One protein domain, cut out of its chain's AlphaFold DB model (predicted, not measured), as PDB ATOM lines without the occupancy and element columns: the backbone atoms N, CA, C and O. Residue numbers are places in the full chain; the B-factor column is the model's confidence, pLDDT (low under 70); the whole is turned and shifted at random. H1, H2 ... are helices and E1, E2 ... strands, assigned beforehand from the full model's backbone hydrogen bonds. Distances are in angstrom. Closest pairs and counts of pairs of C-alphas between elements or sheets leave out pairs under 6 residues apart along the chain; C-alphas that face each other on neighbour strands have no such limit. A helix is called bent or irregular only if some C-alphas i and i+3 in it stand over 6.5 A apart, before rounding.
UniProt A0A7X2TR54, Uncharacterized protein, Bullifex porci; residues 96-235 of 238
ATOM      1  N   LEU A  96       8.523  34.080 141.490       94.06
ATOM      2  CA  LEU A  96       8.126  34.672 142.771       94.06
ATOM      3  C   LEU A  96       6.997  35.694 142.587       94.06
ATOM      4  O   LEU A  96       7.141  36.675 141.858       94.06
ATOM      5  N   TYR A  97       5.931  35.521 143.358       94.56
ATOM      6  CA  TYR A  97       4.838  36.465 143.525       94.56
ATOM      7  C   TYR A  97       4.830  37.015 144.951       94.56
ATOM      8  O   TYR A  97       4.857  36.267 145.928       94.56
ATOM      9  N   LEU A  98       4.745  38.341 145.063       94.50
ATOM     10  CA  LEU A  98       4.489  39.037 146.320       94.50
ATOM     11  C   LEU A  98       3.068  39.586 146.277       94.50
ATOM     12  O   LEU A  98       2.770  40.514 145.522       94.50
ATOM     13  N   THR A  99       2.181  39.001 147.069       95.50
ATOM     14  CA  THR A  99       0.773  39.393 147.105       95.50
ATOM     15  C   THR A  99       0.414  39.948 148.470       95.50
ATOM     16  O   THR A  99       1.038  39.653 149.485       95.50
ATOM     17  N   HIS A 100      -0.584  40.822 148.495       94.12
ATOM     18  CA  HIS A 100      -1.106  41.379 149.734       94.12
ATOM     19  C   HIS A 100      -2.607  41.556 149.616       94.12
ATOM     20  O   HIS A 100      -3.102  41.822 148.525       94.12
ATOM     21  N   TYR A 101      -3.332  41.470 150.719       92.56
ATOM     22  CA  TYR A 101      -4.739  41.826 150.839       92.56
ATOM     23  C   TYR A 101      -4.897  42.767 152.027       92.56
ATOM     24  O   TYR A 101      -4.360  42.503 153.102       92.56
ATOM     25  N   THR A 102      -5.613  43.871 151.828       93.38
ATOM     26  CA  THR A 102      -5.846  44.871 152.867       93.38
ATOM     27  C   THR A 102      -7.331  45.131 153.040       93.38
ATOM     28  O   THR A 102      -8.076  45.234 152.068       93.38
ATOM     29  N   ASN A 103      -7.765  45.250 154.289       92.44
ATOM     30  CA  ASN A 103      -9.110  45.696 154.628       92.44
ATOM     31  C   ASN A 103      -9.092  46.512 155.922       92.44
ATOM     32  O   ASN A 103      -8.107  46.530 156.660       92.44
ATOM     33  N   ASN A 104     -10.209  47.166 156.201       94.31
ATOM     34  CA  ASN A 104     -10.414  47.976 157.391       94.31
ATOM     35  C   ASN A 104     -11.735  47.636 158.093       94.31
ATOM     36  O   ASN A 104     -12.318  48.493 158.754       94.31
ATOM     37  N   ALA A 105     -12.197  46.387 157.968       92.50
ATOM     38  CA  ALA A 105     -13.545  45.961 158.350       92.50
ATOM     39  C   ALA A 105     -13.880  46.148 159.842       92.50
ATOM     40  O   ALA A 105     -15.049  46.192 160.209       92.50
ATOM     41  N   LYS A 106     -12.867  46.258 160.715       93.38
ATOM     42  CA  LYS A 106     -13.054  46.557 162.146       93.38
ATOM     43  C   LYS A 106     -12.908  48.036 162.498       93.38
ATOM     44  O   LYS A 106     -12.837  48.360 163.682       93.38
ATOM     45  N   SER A 107     -12.809  48.923 161.513       95.94
ATOM     46  CA  SER A 107     -12.863  50.359 161.777       95.94
ATOM     47  C   SER A 107     -14.277  50.750 162.191       95.94
ATOM     48  O   SER A 107     -15.249  50.186 161.693       95.94
ATOM     49  N   LYS A 108     -14.391  51.681 163.134       96.19
ATOM     50  CA  LYS A 108     -15.676  52.165 163.638       96.19
ATOM     51  C   LYS A 108     -15.544  53.589 164.154       96.19
ATOM     52  O   LYS A 108     -14.485  53.967 164.663       96.19
ATOM     53  N   ASP A 109     -16.641  54.323 164.086       97.06
ATOM     54  CA  ASP A 109     -16.706  55.682 164.598       97.06
ATOM     55  C   ASP A 109     -16.637  55.713 166.124       97.06
ATOM     56  O   ASP A 109     -17.043  54.775 166.821       97.06
ATOM     57  N   ALA A 110     -16.122  56.825 166.643       96.44
ATOM     58  CA  ALA A 110     -16.215  57.124 168.059       96.44
ATOM     59  C   ALA A 110     -17.654  57.477 168.431       96.44
ATOM     60  O   ALA A 110     -18.406  58.056 167.649       96.44
ATOM     61  N   THR A 111     -18.030  57.151 169.661       95.44
ATOM     62  CA  THR A 111     -19.349  57.470 170.206       95.44
ATOM     63  C   THR A 111     -19.194  58.235 171.511       95.44
ATOM     64  O   THR A 111     -18.126  58.253 172.120       95.44
ATOM     65  N   SER A 112     -20.287  58.804 172.017       91.31
ATOM     66  CA  SER A 112     -20.303  59.402 173.358       91.31
ATOM     67  C   SER A 112     -20.012  58.401 174.487       91.31
ATOM     68  O   SER A 112     -19.756  58.816 175.611       91.31
ATOM     69  N   LYS A 113     -20.053  57.090 174.203       90.25
ATOM     70  CA  LYS A 113     -19.875  56.005 175.179       90.25
ATOM     71  C   LYS A 113     -18.558  55.242 175.016       90.25
ATOM     72  O   LYS A 113     -18.322  54.295 175.762       90.25
ATOM     73  N   GLY A 114     -17.716  55.612 174.052       94.06
ATOM     74  CA  GLY A 114     -16.428  54.956 173.859       94.06
ATOM     75  C   GLY A 114     -15.723  55.324 172.563       94.06
ATOM     76  O   GLY A 114     -16.329  55.847 171.624       94.06
ATOM     77  N   ASP A 115     -14.436  54.998 172.532       96.62
ATOM     78  CA  ASP A 115     -13.540  55.308 171.426       96.62
ATOM     79  C   ASP A 115     -13.928  54.604 170.123       96.62
ATOM     80  O   ASP A 115     -14.366  53.443 170.090       96.62
ATOM     81  N   GLY A 116     -13.682  55.325 169.036       96.38
ATOM     82  CA  GLY A 116     -13.616  54.789 167.691       96.38
ATOM     83  C   GLY A 116     -12.287  54.083 167.468       96.38
ATOM     84  O   GLY A 116     -11.375  54.115 168.301       96.38
ATOM     85  N   GLN A 117     -12.170  53.417 166.327       95.88
ATOM     86  CA  GLN A 117     -10.896  52.859 165.903       95.88
ATOM     87  C   GLN A 117     -10.770  52.896 164.389       95.88
ATOM     88  O   GLN A 117     -11.726  52.621 163.668       95.88
ATOM     89  N   THR A 118      -9.560  53.161 163.918       93.75
ATOM     90  CA  THR A 118      -9.142  52.826 162.564       93.75
ATOM     91  C   THR A 118      -8.249  51.602 162.650       93.75
ATOM     92  O   THR A 118      -7.308  51.548 163.444       93.75
ATOM     93  N   GLN A 119      -8.585  50.578 161.880       93.25
ATOM     94  CA  GLN A 119      -7.783  49.371 161.786       93.25
ATOM     95  C   GLN A 119      -7.444  49.136 160.332       93.25
ATOM     96  O   GLN A 119      -8.337  49.082 159.492       93.25
ATOM     97  N   THR A 120      -6.163  48.929 160.061       93.06
ATOM     98  CA  THR A 120      -5.733  48.342 158.798       93.06
ATOM     99  C   THR A 120      -5.333  46.914 159.090       93.06
ATOM    100  O   THR A 120      -4.481  46.665 159.933       93.06
ATOM    101  N   TYR A 121      -5.968  45.968 158.418       93.19
ATOM    102  CA  TYR A 121      -5.539  44.586 158.419       93.19
ATOM    103  C   TYR A 121      -4.875  44.315 157.076       93.19
ATOM    104  O   TYR A 121      -5.543  44.367 156.046       93.19
ATOM    105  N   ALA A 122      -3.568  44.065 157.097       94.69
ATOM    106  CA  ALA A 122      -2.796  43.675 155.932       94.69
ATOM    107  C   ALA A 122      -2.317  42.233 156.096       94.69
ATOM    108  O   ALA A 122      -1.589  41.924 157.037       94.69
ATOM    109  N   THR A 123      -2.703  41.369 155.165       95.75
ATOM    110  CA  THR A 123      -2.143  40.024 155.012       95.75
ATOM    111  C   THR A 123      -1.254  40.031 153.780       95.75
ATOM    112  O   THR A 123      -1.640  40.584 152.752       95.75
ATOM    113  N   VAL A 124      -0.068  39.445 153.869       95.81
ATOM    114  CA  VAL A 124       0.919  39.383 152.789       95.81
ATOM    115  C   VAL A 124       1.344  37.943 152.561       95.81
ATOM    116  O   VAL A 124       1.378  37.153 153.504       95.81
ATOM    117  N   ALA A 125       1.681  37.602 151.322       96.56
ATOM    118  CA  ALA A 125       2.273  36.320 150.989       96.56
ATOM    119  C   ALA A 125       3.459  36.475 150.038       96.56
ATOM    120  O   ALA A 125       3.433  37.295 149.117       96.56
ATOM    121  N   ALA A 126       4.467  35.636 150.253       95.38
ATOM    122  CA  ALA A 126       5.479  35.314 149.261       95.38
ATOM    123  C   ALA A 126       5.176  33.907 148.743       95.38
ATOM    124  O   ALA A 126       5.110  32.965 149.532       95.38
ATOM    125  N   ILE A 127       4.932  33.783 147.440       96.75
ATOM    126  CA  ILE A 127       4.531  32.530 146.796       96.75
ATOM    127  C   ILE A 127       5.466  32.292 145.617       96.75
ATOM    128  O   ILE A 127       5.608  33.176 144.776       96.75
ATOM    129  N   THR A 128       6.092  31.123 145.532       97.00
ATOM    130  CA  THR A 128       6.804  30.706 144.318       97.00
ATOM    131  C   THR A 128       6.004  29.651 143.576       97.00
ATOM    132  O   THR A 128       5.365  28.808 144.207       97.00
ATOM    133  N   VAL A 129       6.033  29.704 142.247       96.88
ATOM    134  CA  VAL A 129       5.339  28.742 141.383       96.88
ATOM    135  C   VAL A 129       6.232  28.229 140.260       96.88
ATOM    136  O   VAL A 129       7.114  28.945 139.784       96.88
ATOM    137  N   ASP A 130       5.948  27.014 139.811       97.00
ATOM    138  CA  ASP A 130       6.474  26.402 138.593       97.00
ATOM    139  C   ASP A 130       5.286  26.041 137.698       97.00
ATOM    140  O   ASP A 130       4.502  25.146 138.021       97.00
ATOM    141  N   GLY A 131       5.082  26.819 136.633       94.38
ATOM    142  CA  GLY A 131       3.813  26.814 135.908       94.38
ATOM    143  C   GLY A 131       2.657  27.231 136.823       94.38
ATOM    144  O   GLY A 131       2.639  28.348 137.339       94.38
ATOM    145  N   ASP A 132       1.695  26.334 137.020       94.38
ATOM    146  CA  ASP A 132       0.528  26.514 137.889       94.38
ATOM    147  C   ASP A 132       0.684  25.859 139.273       94.38
ATOM    148  O   ASP A 132      -0.212  25.990 140.112       94.38
ATOM    149  N   VAL A 133       1.803  25.174 139.536       97.00
ATOM    150  CA  VAL A 133       2.076  24.477 140.801       97.00
ATOM    151  C   VAL A 133       2.771  25.408 141.784       97.00
ATOM    152  O   VAL A 133       3.819  25.975 141.485       97.00
ATOM    153  N   ILE A 134       2.235  25.521 142.998       98.06
ATOM    154  CA  ILE A 134       2.867  26.260 144.094       98.06
ATOM    155  C   ILE A 134       4.068  25.461 144.606       98.06
ATOM    156  O   ILE A 134       3.911  24.353 145.115       98.06
ATOM    157  N   THR A 135       5.271  26.018 144.509       97.94
ATOM    158  CA  THR A 135       6.512  25.366 144.959       97.94
ATOM    159  C   THR A 135       6.952  25.805 146.347       97.94
ATOM    160  O   THR A 135       7.648  25.054 147.023       97.94
ATOM    161  N   SER A 136       6.548  26.995 146.793       97.25
ATOM    162  CA  SER A 136       6.690  27.431 148.181       97.25
ATOM    163  C   SER A 136       5.715  28.556 148.509       97.25
ATOM    164  O   SER A 136       5.295  29.311 147.630       97.25
ATOM    165  N   MET A 137       5.357  28.679 149.786       96.81
ATOM    166  CA  MET A 137       4.459  29.725 150.263       96.81
ATOM    167  C   MET A 137       4.790  30.114 151.704       96.81
ATOM    168  O   MET A 137       5.007  29.256 152.558       96.81
ATOM    169  N   ILE A 138       4.789  31.416 151.985       96.00
ATOM    170  CA  ILE A 138       4.786  31.979 153.339       96.00
ATOM    171  C   ILE A 138       3.706  33.047 153.389       96.00
ATOM    172  O   ILE A 138       3.630  33.883 152.490       96.00
ATOM    173  N   VAL A 139       2.914  33.052 154.460       96.75
ATOM    174  CA  VAL A 139       1.940  34.104 154.754       96.75
ATOM    175  C   VAL A 139       2.293  34.769 156.076       96.75
ATOM    176  O   VAL A 139       2.663  34.103 157.043       96.75
ATOM    177  N   ASP A 140       2.137  36.085 156.127       96.31
ATOM    178  CA  ASP A 140       2.175  36.862 157.360       96.31
ATOM    179  C   ASP A 140       1.055  37.905 157.359       96.31
ATOM    180  O   ASP A 140       0.423  38.191 156.341       96.31
ATOM    181  N   ALA A 141       0.781  38.467 158.522       95.50
ATOM    182  CA  ALA A 141      -0.263  39.443 158.720       95.50
ATOM    183  C   ALA A 141       0.159  40.483 159.748       95.50
ATOM    184  O   ALA A 141       0.755  40.163 160.770       95.50
ATOM    185  N   VAL A 142      -0.252  41.726 159.537       94.81
ATOM    186  CA  VAL A 142      -0.143  42.794 160.527       94.81
ATOM    187  C   VAL A 142      -1.492  43.489 160.656       94.81
ATOM    188  O   VAL A 142      -2.231  43.650 159.683       94.81
ATOM    189  N   GLN A 143      -1.847  43.858 161.883       92.00
ATOM    190  CA  GLN A 143      -3.163  44.414 162.191       92.00
ATOM    191  C   GLN A 143      -3.051  45.666 163.078       92.00
ATOM    192  O   GLN A 143      -3.539  45.658 164.215       92.00
ATOM    193  N   PRO A 144      -2.397  46.745 162.604       92.50
ATOM    194  CA  PRO A 144      -2.340  47.998 163.342       92.50
ATOM    195  C   PRO A 144      -3.739  48.550 163.609       92.50
ATOM    196  O   PRO A 144      -4.603  48.588 162.731       92.50
ATOM    197  N   THR A 145      -3.957  48.978 164.850       92.75
ATOM    198  CA  THR A 145      -5.205  49.596 165.298       92.75
ATOM    199  C   THR A 145      -4.868  50.865 166.057       92.75
ATOM    200  O   THR A 145      -4.182  50.795 167.071       92.75
ATOM    201  N   VAL A 146      -5.389  51.996 165.589       94.06
ATOM    202  CA  VAL A 146      -5.300  53.278 166.289       94.06
ATOM    203  C   VAL A 146      -6.689  53.645 166.789       94.06
ATOM    204  O   VAL A 146      -7.659  53.606 166.027       94.06
ATOM    205  N   LYS A 147      -6.799  53.969 168.076       95.75
ATOM    206  CA  LYS A 147      -8.049  54.409 168.701       95.75
ATOM    207  C   LYS A 147      -8.095  55.923 168.795       95.75
ATOM    208  O   LYS A 147      -7.060  56.569 168.959       95.75
ATOM    209  N   PHE A 148      -9.299  56.465 168.697       96.12
ATOM    210  CA  PHE A 148      -9.540  57.893 168.830       96.12
ATOM    211  C   PHE A 148     -10.862  58.156 169.549       96.12
ATOM    212  O   PHE A 148     -11.817  57.388 169.412       96.12
ATOM    213  N   ASN A 149     -10.931  59.246 170.304       95.81
ATOM    214  CA  ASN A 149     -12.155  59.641 170.996       95.81
ATOM    215  C   ASN A 149     -13.078  60.490 170.100       95.81
ATOM    216  O   ASN A 149     -12.753  60.816 168.958       95.81
ATOM    217  N   ALA A 150     -14.241  60.890 170.624       95.62
ATOM    218  CA  ALA A 150     -15.228  61.688 169.886       95.62
ATOM    219  C   ALA A 150     -14.742  63.097 169.476       95.62
ATOM    220  O   ALA A 150     -15.384  63.740 168.651       95.62
ATOM    221  N   LYS A 151     -13.619  63.578 170.028       94.50
ATOM    222  CA  LYS A 151     -12.961  64.830 169.622       94.50
ATOM    223  C   LYS A 151     -11.909  64.617 168.525       94.50
ATOM    224  O   LYS A 151     -11.313  65.586 168.068       94.50
ATOM    225  N   GLY A 152     -11.673  63.369 168.116       90.94
ATOM    226  CA  GLY A 152     -10.623  62.993 167.170       90.94
ATOM    227  C   GLY A 152      -9.231  62.874 167.798       90.94
ATOM    228  O   GLY A 152      -8.252  62.743 167.069       90.94
ATOM    229  N   GLU A 153      -9.118  62.914 169.127       93.88
ATOM    230  CA  GLU A 153      -7.833  62.764 169.813       93.88
ATOM    231  C   GLU A 153      -7.438  61.285 169.831       93.88
ATOM    232  O   GLU A 153      -8.261  60.432 170.172       93.88
ATOM    233  N   VAL A 154      -6.188  60.975 169.478       94.50
ATOM    234  CA  VAL A 154      -5.652  59.607 169.528       94.50
ATOM    235  C   VAL A 154      -5.520  59.165 170.986       94.50
ATOM    236  O   VAL A 154      -4.884  59.842 171.789       94.50
ATOM    237  N   THR A 155      -6.116  58.022 171.322       94.38
ATOM    238  CA  THR A 155      -6.166  57.482 172.694       94.38
ATOM    239  C   THR A 155      -5.359  56.199 172.877       94.38
ATOM    240  O   THR A 155      -5.218  55.712 173.999       94.38
ATOM    241  N   SER A 156      -4.831  55.626 171.794       91.50
ATOM    242  CA  SER A 156      -3.935  54.468 171.834       91.50
ATOM    243  C   SER A 156      -2.489  54.856 171.548       91.50
ATOM    244  O   SER A 156      -2.211  55.926 171.016       91.50
ATOM    245  N   ASP A 157      -1.576  53.925 171.808       85.38
ATOM    246  CA  ASP A 157      -0.248  53.969 171.206       85.38
ATOM    247  C   ASP A 157      -0.357  53.865 169.668       85.38
ATOM    248  O   ASP A 157      -1.263  53.206 169.140       85.38
ATOM    249  N   ALA A 158       0.544  54.545 168.965       77.00
ATOM    250  CA  ALA A 158       0.683  54.540 167.510       77.00
ATOM    251  C   ALA A 158       2.068  54.023 167.070       77.00
ATOM    252  O   ALA A 158       2.480  54.233 165.928       77.00
ATOM    253  N   ALA A 159       2.794  53.365 167.980       79.31
ATOM    254  CA  ALA A 159       4.072  52.733 167.711       79.31
ATOM    255  C   ALA A 159       3.984  51.592 166.682       79.31
ATOM    256  O   ALA A 159       2.913  51.124 166.283       79.31
ATOM    257  N   TYR A 160       5.166  51.129 166.269       77.81
ATOM    258  CA  TYR A 160       5.334  49.991 165.375       77.81
ATOM    259  C   TYR A 160       4.591  48.747 165.882       77.81
ATOM    260  O   TYR A 160       4.718  48.348 167.041       77.81
ATOM    261  N   VAL A 161       3.854  48.098 164.980       87.56
ATOM    262  CA  VAL A 161       3.088  46.887 165.276       87.56
ATOM    263  C   VAL A 161       3.795  45.692 164.657       87.56
ATOM    264  O   VAL A 161       3.928  45.610 163.438       87.56
ATOM    265  N   LYS A 162       4.219  44.761 165.516       91.69
ATOM    266  CA  LYS A 162       4.811  43.487 165.100       91.69
ATOM    267  C   LYS A 162       3.827  42.666 164.271       91.69
ATOM    268  O   LYS A 162       2.619  42.683 164.532       91.69
ATOM    269  N   THR A 163       4.345  41.920 163.305       94.25
ATOM    270  CA  THR A 163       3.527  40.989 162.521       94.25
ATOM    271  C   THR A 163       3.087  39.790 163.363       94.25
ATOM    272  O   THR A 163       3.613  39.532 164.447       94.25
ATOM    273  N   LYS A 164       2.108  39.021 162.887       95.31
ATOM    274  CA  LYS A 164       1.636  37.822 163.587       95.31
ATOM    275  C   LYS A 164       2.719  36.745 163.650       95.31
ATOM    276  O   LYS A 164       2.797  36.052 164.663       95.31
ATOM    277  N   ASN A 165       3.583  36.645 162.639       94.25
ATOM    278  CA  ASN A 165       4.729  35.734 162.683       94.25
ATOM    279  C   ASN A 165       5.834  36.217 163.635       94.25
ATOM    280  O   ASN A 165       6.510  35.384 164.238       94.25
ATOM    281  N   GLU A 166       6.003  37.531 163.820       92.81
ATOM    282  CA  GLU A 166       6.903  38.085 164.842       92.81
ATOM    283  C   GLU A 166       6.335  37.929 166.263       92.81
ATOM    284  O   GLU A 166       7.087  37.701 167.210       92.81
ATOM    285  N   LEU A 167       5.014  38.060 166.429       94.81
ATOM    286  CA  LEU A 167       4.336  37.940 167.722       94.81
ATOM    287  C   LEU A 167       4.272  36.496 168.222       94.81
ATOM    288  O   LEU A 167       4.377  36.279 169.428       94.81
ATOM    289  N   LYS A 168       4.078  35.526 167.322       94.50
ATOM    290  CA  LYS A 168       3.868  34.115 167.669       94.50
ATOM    291  C   LYS A 168       2.819  33.964 168.783       94.50
ATOM    292  O   LYS A 168       1.700  34.452 168.635       94.50
ATOM    293  N   GLU A 169       3.166  33.350 169.911       96.25
ATOM    294  CA  GLU A 169       2.291  33.139 171.069       96.25
ATOM    295  C   GLU A 169       1.827  34.447 171.723       96.25
ATOM    296  O   GLU A 169       0.755  34.484 172.327       96.25
ATOM    297  N   ALA A 170       2.580  35.543 171.577       95.31
ATOM    298  CA  ALA A 170       2.170  36.849 172.092       95.31
ATOM    299  C   ALA A 170       0.921  37.397 171.378       95.31
ATOM    300  O   ALA A 170       0.257  38.285 171.912       95.31
ATOM    301  N   TYR A 171       0.570  36.862 170.202       94.31
ATOM    302  CA  TYR A 171      -0.703  37.168 169.552       94.31
ATOM    303  C   TYR A 171      -1.897  36.569 170.315       94.31
ATOM    304  O   TYR A 171      -2.951  37.200 170.409       94.31
ATOM    305  N   GLY A 172      -1.724  35.378 170.901       95.06
ATOM    306  CA  GLY A 172      -2.673  34.756 171.823       95.06
ATOM    307  C   GLY A 172      -3.926  34.160 171.175       95.06
ATOM    308  O   GLY A 172      -4.951  34.020 171.850       95.06
ATOM    309  N   MET A 173      -3.881  33.810 169.887       94.88
ATOM    310  CA  MET A 173      -5.023  33.229 169.176       94.88
ATOM    311  C   MET A 173      -5.354  31.814 169.643       94.88
ATOM    312  O   MET A 173      -6.511  31.411 169.513       94.88
ATOM    313  N   ALA A 174      -4.412  31.078 170.236       94.31
ATOM    314  CA  ALA A 174      -4.674  29.734 170.745       94.31
ATOM    315  C   ALA A 174      -5.884  29.698 171.694       94.31
ATOM    316  O   ALA A 174      -6.659  28.751 171.661       94.31
ATOM    317  N   LYS A 175      -6.113  30.767 172.471       94.38
ATOM    318  CA  LYS A 175      -7.254  30.888 173.399       94.38
ATOM    319  C   LYS A 175      -8.613  30.992 172.701       94.38
ATOM    320  O   LYS A 175      -9.627  30.635 173.289       94.38
ATOM    321  N   ALA A 176      -8.640  31.536 171.487       91.75
ATOM    322  CA  ALA A 176      -9.854  31.729 170.696       91.75
ATOM    323  C   ALA A 176     -10.027  30.658 169.605       91.75
ATOM    324  O   ALA A 176     -11.114  30.514 169.050       91.75
ATOM    325  N   SER A 177      -8.962  29.927 169.271       92.38
ATOM    326  CA  SER A 177      -9.000  28.836 168.305       92.38
ATOM    327  C   SER A 177      -9.618  27.590 168.931       92.38
ATOM    328  O   SER A 177      -9.170  27.122 169.974       92.38
ATOM    329  N   SER A 178     -10.593  26.985 168.249       91.62
ATOM    330  CA  SER A 178     -11.210  25.727 168.693       91.62
ATOM    331  C   SER A 178     -10.248  24.534 168.694       91.62
ATOM    332  O   SER A 178     -10.561  23.514 169.296       91.62
ATOM    333  N   ILE A 179      -9.091  24.655 168.036       94.88
ATOM    334  CA  ILE A 179      -8.031  23.635 168.005       94.88
ATOM    335  C   ILE A 179      -6.813  24.027 168.857       94.88
ATOM    336  O   ILE A 179      -5.783  23.366 168.794       94.88
ATOM    337  N   GLY A 180      -6.894  25.123 169.623       95.00
ATOM    338  CA  GLY A 180      -5.814  25.563 170.510       95.00
ATOM    339  C   GLY A 180      -4.533  26.014 169.792       95.00
ATOM    340  O   GLY A 180      -3.481  26.084 170.422       95.00
ATOM    341  N   ARG A 181      -4.586  26.297 168.481       96.38
ATOM    342  CA  ARG A 181      -3.411  26.674 167.674       96.38
ATOM    343  C   ARG A 181      -3.321  28.178 167.464       96.38
ATOM    344  O   ARG A 181      -4.314  28.840 167.157       96.38
ATOM    345  N   GLU A 182      -2.100  28.692 167.538       97.06
ATOM    346  CA  GLU A 182      -1.791  30.075 167.185       97.06
ATOM    347  C   GLU A 182      -1.964  30.361 165.693       97.06
ATOM    348  O   GLU A 182      -1.873  29.465 164.853       97.06
ATOM    349  N   TRP A 183      -2.185  31.635 165.356       96.62
ATOM    350  CA  TRP A 183      -2.446  32.056 163.976       96.62
ATOM    351  C   TRP A 183      -1.328  31.634 163.018       96.62
ATOM    352  O   TRP A 183      -1.614  31.073 161.962       96.62
ATOM    353  N   TYR A 184      -0.067  31.858 163.404       96.00
ATOM    354  CA  TYR A 184       1.088  31.557 162.552       96.00
ATOM    355  C   TYR A 184       1.214  30.050 162.274       96.00
ATOM    356  O   TYR A 184       1.561  29.666 161.163       96.00
ATOM    357  N   LEU A 185       0.848  29.195 163.238       96.81
ATOM    358  CA  LEU A 185       0.834  27.737 163.071       96.81
ATOM    359  C   LEU A 185      -0.265  27.274 162.113       96.81
ATOM    360  O   LEU A 185      -0.087  26.277 161.422       96.81
ATOM    361  N   GLN A 186      -1.412  27.957 162.093       97.69
ATOM    362  CA  GLN A 186      -2.487  27.658 161.142       97.69
ATOM    363  C   GLN A 186      -2.129  28.162 159.737       97.69
ATOM    364  O   GLN A 186      -2.357  27.460 158.755       97.69
ATOM    365  N   ALA A 187      -1.530  29.354 159.635       97.06
ATOM    366  CA  ALA A 187      -1.030  29.892 158.372       97.06
ATOM    367  C   ALA A 187       0.065  28.993 157.772       97.06
ATOM    368  O   ALA A 187       0.005  28.679 156.586       97.06
ATOM    369  N   GLU A 188       1.014  28.512 158.584       96.56
ATOM    370  CA  GLU A 188       2.045  27.555 158.162       96.56
ATOM    371  C   GLU A 188       1.429  26.232 157.685       96.56
ATOM    372  O   GLU A 188       1.810  25.735 156.627       96.56
ATOM    373  N   SER A 189       0.420  25.701 158.390       97.19
ATOM    374  CA  SER A 189      -0.310  24.501 157.952       97.19
ATOM    375  C   SER A 189      -1.007  24.693 156.602       97.19
ATOM    376  O   SER A 189      -0.918  23.816 155.745       97.19
ATOM    377  N   PHE A 190      -1.637  25.848 156.367       97.94
ATOM    378  CA  PHE A 190      -2.217  26.155 155.058       97.94
ATOM    379  C   PHE A 190      -1.145  26.283 153.962       97.94
ATOM    380  O   PHE A 190      -1.318  25.738 152.875       97.94
ATOM    381  N   CYS A 191      -0.022  26.956 154.236       97.38
ATOM    382  CA  CYS A 191       1.081  27.087 153.277       97.38
ATOM    383  C   CYS A 191       1.669  25.719 152.895       97.38
ATOM    384  O   CYS A 191       1.921  25.454 151.718       97.38
ATOM    385  N   ALA A 192       1.844  24.834 153.880       97.00
ATOM    386  CA  ALA A 192       2.299  23.466 153.660       97.00
ATOM    387  C   ALA A 192       1.289  22.659 152.834       97.00
ATOM    388  O   ALA A 192       1.684  21.951 151.914       97.00
ATOM    389  N   TYR A 193      -0.011  22.815 153.104       97.38
ATOM    390  CA  TYR A 193      -1.067  22.199 152.301       97.38
ATOM    391  C   TYR A 193      -1.067  22.699 150.850       97.38
ATOM    392  O   TYR A 193      -1.264  21.897 149.938       97.38
ATOM    393  N   ALA A 194      -0.864  23.999 150.622       97.50
ATOM    394  CA  ALA A 194      -0.859  24.588 149.283       97.50
ATOM    395  C   ALA A 194       0.377  24.183 148.462       97.50
ATOM    396  O   ALA A 194       0.302  24.078 147.240       97.50
ATOM    397  N   THR A 195       1.508  23.935 149.124       97.25
ATOM    398  CA  THR A 195       2.758  23.548 148.465       97.25
ATOM    399  C   THR A 195       2.610  22.193 147.763       97.25
ATOM    400  O   THR A 195       2.114  21.223 148.332       97.25
ATOM    401  N   GLY A 196       3.036  22.127 146.502       97.38
ATOM    402  CA  GLY A 196       2.911  20.965 145.619       97.38
ATOM    403  C   GLY A 196       1.555  20.835 144.917       97.38
ATOM    404  O   GLY A 196       1.400  19.939 144.090       97.38
ATOM    405  N   LYS A 197       0.580  21.706 145.210       97.56
ATOM    406  CA  LYS A 197      -0.727  21.728 144.538       97.56
ATOM    407  C   LYS A 197      -0.775  22.805 143.457       97.56
ATOM    408  O   LYS A 197      -0.052  23.801 143.523       97.56
ATOM    409  N   THR A 198      -1.656  22.613 142.478       97.62
ATOM    410  CA  THR A 198      -1.966  23.660 141.501       97.62
ATOM    411  C   THR A 198      -2.789  24.769 142.149       97.62
ATOM    412  O   THR A 198      -3.515  24.534 143.121       97.62
ATOM    413  N   ILE A 199      -2.705  25.979 141.597       96.06
ATOM    414  CA  ILE A 199      -3.528  27.122 142.019       96.06
ATOM    415  C   ILE A 199      -5.011  26.729 142.054       96.06
ATOM    416  O   ILE A 199      -5.664  26.913 143.080       96.06
ATOM    417  N   ASP A 200      -5.518  26.110 140.987       96.31
ATOM    418  CA  ASP A 200      -6.923  25.702 140.890       96.31
ATOM    419  C   ASP A 200      -7.317  24.674 141.958       96.31
ATOM    420  O   ASP A 200      -8.396  24.780 142.549       96.31
ATOM    421  N   ALA A 201      -6.439  23.711 142.264       96.50
ATOM    422  CA  ALA A 201      -6.693  22.728 143.316       96.50
ATOM    423  C   ALA A 201      -6.823  23.393 144.694       96.50
ATOM    424  O   ALA A 201      -7.724  23.054 145.460       96.50
ATOM    425  N   VAL A 202      -5.973  24.380 145.001       97.00
ATOM    426  CA  VAL A 202      -6.069  25.122 146.268       97.00
ATOM    427  C   VAL A 202      -7.330  25.986 146.300       97.00
ATOM    428  O   VAL A 202      -8.052  25.964 147.299       97.00
ATOM    429  N   MET A 203      -7.642  26.691 145.211       95.50
ATOM    430  CA  MET A 203      -8.846  27.525 145.105       95.50
ATOM    431  C   MET A 203     -10.151  26.720 145.191       95.50
ATOM    432  O   MET A 203     -11.157  27.250 145.657       95.50
ATOM    433  N   SER A 204     -10.130  25.441 144.805       95.62
ATOM    434  CA  SER A 204     -11.292  24.536 144.857       95.62
ATOM    435  C   SER A 204     -11.446  23.797 146.193       95.62
ATOM    436  O   SER A 204     -12.299  22.916 146.309       95.62
ATOM    437  N   THR A 205     -10.632  24.122 147.204       96.62
ATOM    438  CA  THR A 205     -10.701  23.468 148.520       96.62
ATOM    439  C   THR A 205     -12.080  23.679 149.149       96.62
ATOM    440  O   THR A 205     -12.537  24.813 149.307       96.62
ATOM    441  N   ALA A 206     -12.738  22.584 149.535       95.25
ATOM    442  CA  ALA A 206     -14.079  22.629 150.102       95.25
ATOM    443  C   ALA A 206     -14.105  23.368 151.450       95.25
ATOM    444  O   ALA A 206     -13.239  23.174 152.312       95.25
ATOM    445  N   VAL A 207     -15.133  24.197 151.638       96.94
ATOM    446  CA  VAL A 207     -15.359  24.980 152.856       96.94
ATOM    447  C   VAL A 207     -16.794  24.836 153.351       96.94
ATOM    448  O   VAL A 207     -17.716  24.584 152.577       96.94
ATOM    449  N   ASN A 208     -16.990  25.029 154.652       95.12
ATOM    450  CA  ASN A 208     -18.316  25.129 155.256       95.12
ATOM    451  C   ASN A 208     -18.908  26.546 155.105       95.12
ATOM    452  O   ASN A 208     -18.277  27.452 154.563       95.12
ATOM    453  N   GLU A 209     -20.103  26.767 155.659       93.69
ATOM    454  CA  GLU A 209     -20.812  28.061 155.632       93.69
ATOM    455  C   GLU A 209     -20.018  29.232 156.240       93.69
ATOM    456  O   GLU A 209     -20.266  30.391 155.917       93.69
ATOM    457  N   LYS A 210     -19.045  28.949 157.117       92.25
ATOM    458  CA  LYS A 210     -18.160  29.953 157.733       92.25
ATOM    459  C   LYS A 210     -16.886  30.196 156.917       92.25
ATOM    460  O   LYS A 210     -16.012  30.937 157.365       92.25
ATOM    461  N   GLY A 211     -16.747  29.553 155.758       94.19
ATOM    462  CA  GLY A 211     -15.561  29.616 154.907       94.19
ATOM    463  C   GLY A 211     -14.362  28.835 155.450       94.19
ATOM    464  O   GLY A 211     -13.254  29.024 154.956       94.19
ATOM    465  N   VAL A 212     -14.543  27.993 156.472       95.31
ATOM    466  CA  VAL A 212     -13.472  27.163 157.050       95.31
ATOM    467  C   VAL A 212     -13.378  25.853 156.276       95.31
ATOM    468  O   VAL A 212     -14.411  25.293 155.907       95.31
ATOM    469  N   ALA A 213     -12.156  25.369 156.049       95.06
ATOM    470  CA  ALA A 213     -11.903  24.129 155.322       95.06
ATOM    471  C   ALA A 213     -12.675  22.940 155.912       95.06
ATOM    472  O   ALA A 213     -12.725  22.767 157.131       95.06
ATOM    473  N   THR A 214     -13.235  22.105 155.041       95.38
ATOM    474  CA  THR A 214     -13.792  20.789 155.404       95.38
ATOM    475  C   THR A 214     -12.892  19.635 154.972       95.38
ATOM    476  O   THR A 214     -13.208  18.482 155.248       95.38
ATOM    477  N   ASP A 215     -11.787  19.940 154.289       94.06
ATOM    478  CA  ASP A 215     -10.786  18.964 153.872       94.06
ATOM    479  C   ASP A 215     -10.093  18.325 155.087       94.06
ATOM    480  O   ASP A 215      -9.686  19.026 156.020       94.06
ATOM    481  N   VAL A 216      -9.952  16.998 155.076       90.94
ATOM    482  CA  VAL A 216      -9.379  16.223 156.186       90.94
ATOM    483  C   VAL A 216      -7.947  16.655 156.534       90.94
ATOM    484  O   VAL A 216      -7.571  16.627 157.708       90.94
ATOM    485  N   ASP A 217      -7.188  17.143 155.551       91.50
ATOM    486  CA  ASP A 217      -5.810  17.601 155.736       91.50
ATOM    487  C   ASP A 217      -5.741  18.956 156.467       91.50
ATOM    488  O   ASP A 217      -4.715  19.315 157.057       91.50
ATOM    489  N   LEU A 218      -6.842  19.715 156.474       94.50
ATOM    490  CA  LEU A 218      -6.913  21.064 157.041       94.50
ATOM    491  C   LEU A 218      -7.768  21.159 158.306       94.50
ATOM    492  O   LEU A 218      -7.460  21.973 159.172       94.50
ATOM    493  N   VAL A 219      -8.808  20.338 158.472       92.38
ATOM    494  CA  VAL A 219      -9.762  20.458 159.603       92.38
ATOM    495  C   VAL A 219      -9.108  20.353 160.984       92.38
ATOM    496  O   VAL A 219      -9.601  20.938 161.947       92.38
ATOM    497  N   SER A 220      -7.992  19.629 161.098       93.62
ATOM    498  CA  SER A 220      -7.250  19.468 162.357       93.62
ATOM    499  C   SER A 220      -6.222  20.576 162.612       93.62
ATOM    500  O   SER A 220      -5.688  20.687 163.718       93.62
ATOM    501  N   SER A 221      -5.928  21.401 161.603       94.81
ATOM    502  CA  SER A 221      -4.786  22.316 161.603       94.81
ATOM    503  C   SER A 221      -5.150  23.770 161.289       94.81
ATOM    504  O   SER A 221      -4.403  24.667 161.685       94.81
ATOM    505  N   VAL A 222      -6.306  24.024 160.667       95.75
ATOM    506  CA  VAL A 222      -6.771  25.346 160.233       95.75
ATOM    507  C   VAL A 222      -8.244  25.545 160.591       95.75
ATOM    508  O   VAL A 222      -9.134  24.855 160.114       95.75
ATOM    509  N   THR A 223      -8.504  26.564 161.410       94.94
ATOM    510  CA  THR A 223      -9.857  27.018 161.799       94.94
ATOM    511  C   THR A 223     -10.207  28.394 161.241       94.94
ATOM    512  O   THR A 223     -11.319  28.887 161.421       94.94
ATOM    513  N   LEU A 224      -9.247  29.039 160.579       93.50
ATOM    514  CA  LEU A 224      -9.438  30.312 159.902       93.50
ATOM    515  C   LEU A 224     -10.241  30.104 158.615       93.50
ATOM    516  O   LEU A 224     -10.081  29.091 157.936       93.50
ATOM    517  N   ALA A 225     -11.061  31.094 158.258       94.00
ATOM    518  CA  ALA A 225     -11.683  31.115 156.941       94.00
ATOM    519  C   ALA A 225     -10.591  31.099 155.860       94.00
ATOM    520  O   ALA A 225      -9.646  31.892 155.937       94.00
ATOM    521  N   LEU A 226     -10.718  30.212 154.870       94.88
ATOM    522  CA  LEU A 226      -9.710  30.037 153.825       94.88
ATOM    523  C   LEU A 226      -9.563  31.271 152.942       94.88
ATOM    524  O   LEU A 226      -8.464  31.501 152.447       94.88
ATOM    525  N   SER A 227     -10.598  32.108 152.828       92.31
ATOM    526  CA  SER A 227     -10.523  33.397 152.125       92.31
ATOM    527  C   SER A 227      -9.390  34.292 152.633       92.31
ATOM    528  O   SER A 227      -8.781  35.008 151.848       92.31
ATOM    529  N   ASN A 228      -9.003  34.179 153.912       87.19
ATOM    530  CA  ASN A 228      -7.844  34.898 154.455       87.19
ATOM    531  C   ASN A 228      -6.526  34.578 153.726       87.19
ATOM    532  O   ASN A 228      -5.575  35.355 153.824       87.19
ATOM    533  N   PHE A 229      -6.461  33.434 153.045       95.06
ATOM    534  CA  PHE A 229      -5.284  32.939 152.345       95.06
ATOM    535  C   PHE A 229      -5.518  32.792 150.837       95.06
ATOM    536  O   PHE A 229      -4.667  33.199 150.048       95.06
ATOM    537  N   THR A 230      -6.667  32.267 150.409       95.25
ATOM    538  CA  THR A 230      -6.974  32.060 148.986       95.25
ATOM    539  C   THR A 230      -7.132  33.379 148.228       95.25
ATOM    540  O   THR A 230      -6.760  33.435 147.060       95.25
ATOM    541  N   ASP A 231      -7.517  34.481 148.884       94.12
ATOM    542  CA  ASP A 231      -7.524  35.822 148.271       94.12
ATOM    543  C   ASP A 231      -6.118  36.303 147.853       94.12
ATOM    544  O   ASP A 231      -5.977  37.163 146.976       94.12
ATOM    545  N   LEU A 232      -5.062  35.769 148.477       95.94
ATOM    546  CA  LEU A 232      -3.667  36.043 148.115       95.94
ATOM    547  C   LEU A 232      -3.255  35.220 146.891       95.94
ATOM    548  O   LEU A 232      -2.570  35.747 146.016       95.94
ATOM    549  N   ILE A 233      -3.701  33.963 146.816       95.94
ATOM    550  CA  ILE A 233      -3.425  33.039 145.704       95.94
ATOM    551  C   ILE A 233      -4.209  33.441 144.452       95.94
ATOM    552  O   ILE A 233      -3.651  33.449 143.361       95.94
ATOM    553  N   ALA A 234      -5.455  33.897 144.593       93.81
ATOM    554  CA  ALA A 234      -6.282  34.380 143.485       93.81
ATOM    555  C   ALA A 234      -5.634  35.531 142.687       93.81
ATOM    556  O   ALA A 234      -6.040  35.836 141.568       93.81
ATOM    557  N   LYS A 235      -4.616  36.196 143.250       92.81
ATOM    558  CA  LYS A 235      -3.856  37.261 142.580       92.81
ATOM    559  C   LYS A 235      -2.755  36.743 141.653       92.81
ATOM    560  O   LYS A 235      -2.223  37.557 140.904       92.81
TER     561      LYS A 235
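Overview. This is residues 96 to 235 of the 238 residues of an uncharacterized protein of Bullifex porci (UniProt A0A7X2TR54). A long, twisted sheet, E1 - E3 - E4, has helices H2 and H5 packed over one face, while the short strands E2 and E5 carry the line of E3 and E4 onward as a narrow two-stranded ribbon reaching beyond those helices. H1 and H3 graze the sheet, and H4 packs on H2. The printed part has 140 residues, with five named strands followed by five named helices, and is of mixed class; both sheets, E1 - E3 - E4 and E2 - E5, are antiparallel. The whole is elongated, 53 by 32 by 27 A, yet only just compact, close to loose, with a radius of gyration of the C-alphas of 17.0 A.

Along the chain. In the larger sheet, E1 is residues 96 to 103, 23.6 A long from C-alpha 96 at (8.126, 34.672, 142.771); E3 is residues 121 to 130, 29.5 A; E4 is residues 133 to 142, 27.0 A, and bends by 62 degrees at residue 136. E2 is residues 116 to 119 and E5 residues 145 to 148. H2, residues 183 to 194, measures 16.6 A. H1 is residues 164 to 171 and irregular, with C-alphas 166 and 169 9.2 A apart. H3 is residues 199 to 203, H4 residues 216 to 219, and H5 residues 227 to 233, ending with C-alpha 233 at (-3.425, 33.039, 145.704).

Arrangement. E3 is the inner strand. It is antiparallel to E1, with N 99 and O 125 at 2.9 A, and forms a hairpin with E4, with N 124 and O 140 at 2.8 A. E2 runs on into E3 at 13 degrees, and E4 into E5 at 26 degrees; E2 and E5 pair with N 118 and O 146 at 2.9 A. H2 lies over E4 at a height over the sheet of 8.1 A, along the strands; the closest C-alphas are those of Met 137 and Cys 191, 5.2 A. On the same face, H5 is only just over E1 and E3, with 3 of its C-alphas falling on each. H1 touches residues 183 to 184 of H2 at a steep tilt of 46 degrees, closest at C-alphas 165 and 184, 5.5 A. H4 touches H2, C-alphas 218 and 190 being closest at 7.2 A. H3 touches H5, C-alphas 203 and 230 being closest at 6.3 A. In H2 and H3 every O i to N i+4 pair is within hydrogen-bond range; H5 has 2 of 3, H1 has 1 of 4 beside 3 of 5 O i to N i+3 pairs, and H4 is too short for an i+4 pair.

Size, cuts and confidence. The C-alphas farthest apart, those of Ser 112 and Gly 131, are 55.2 A apart. The printed part has no cut. The links E1 to E2, E5 to H1, H1 to H2 and H3 to H4 are long. The mean pLDDT of the printed part is 94.4, and no printed residue is under 70.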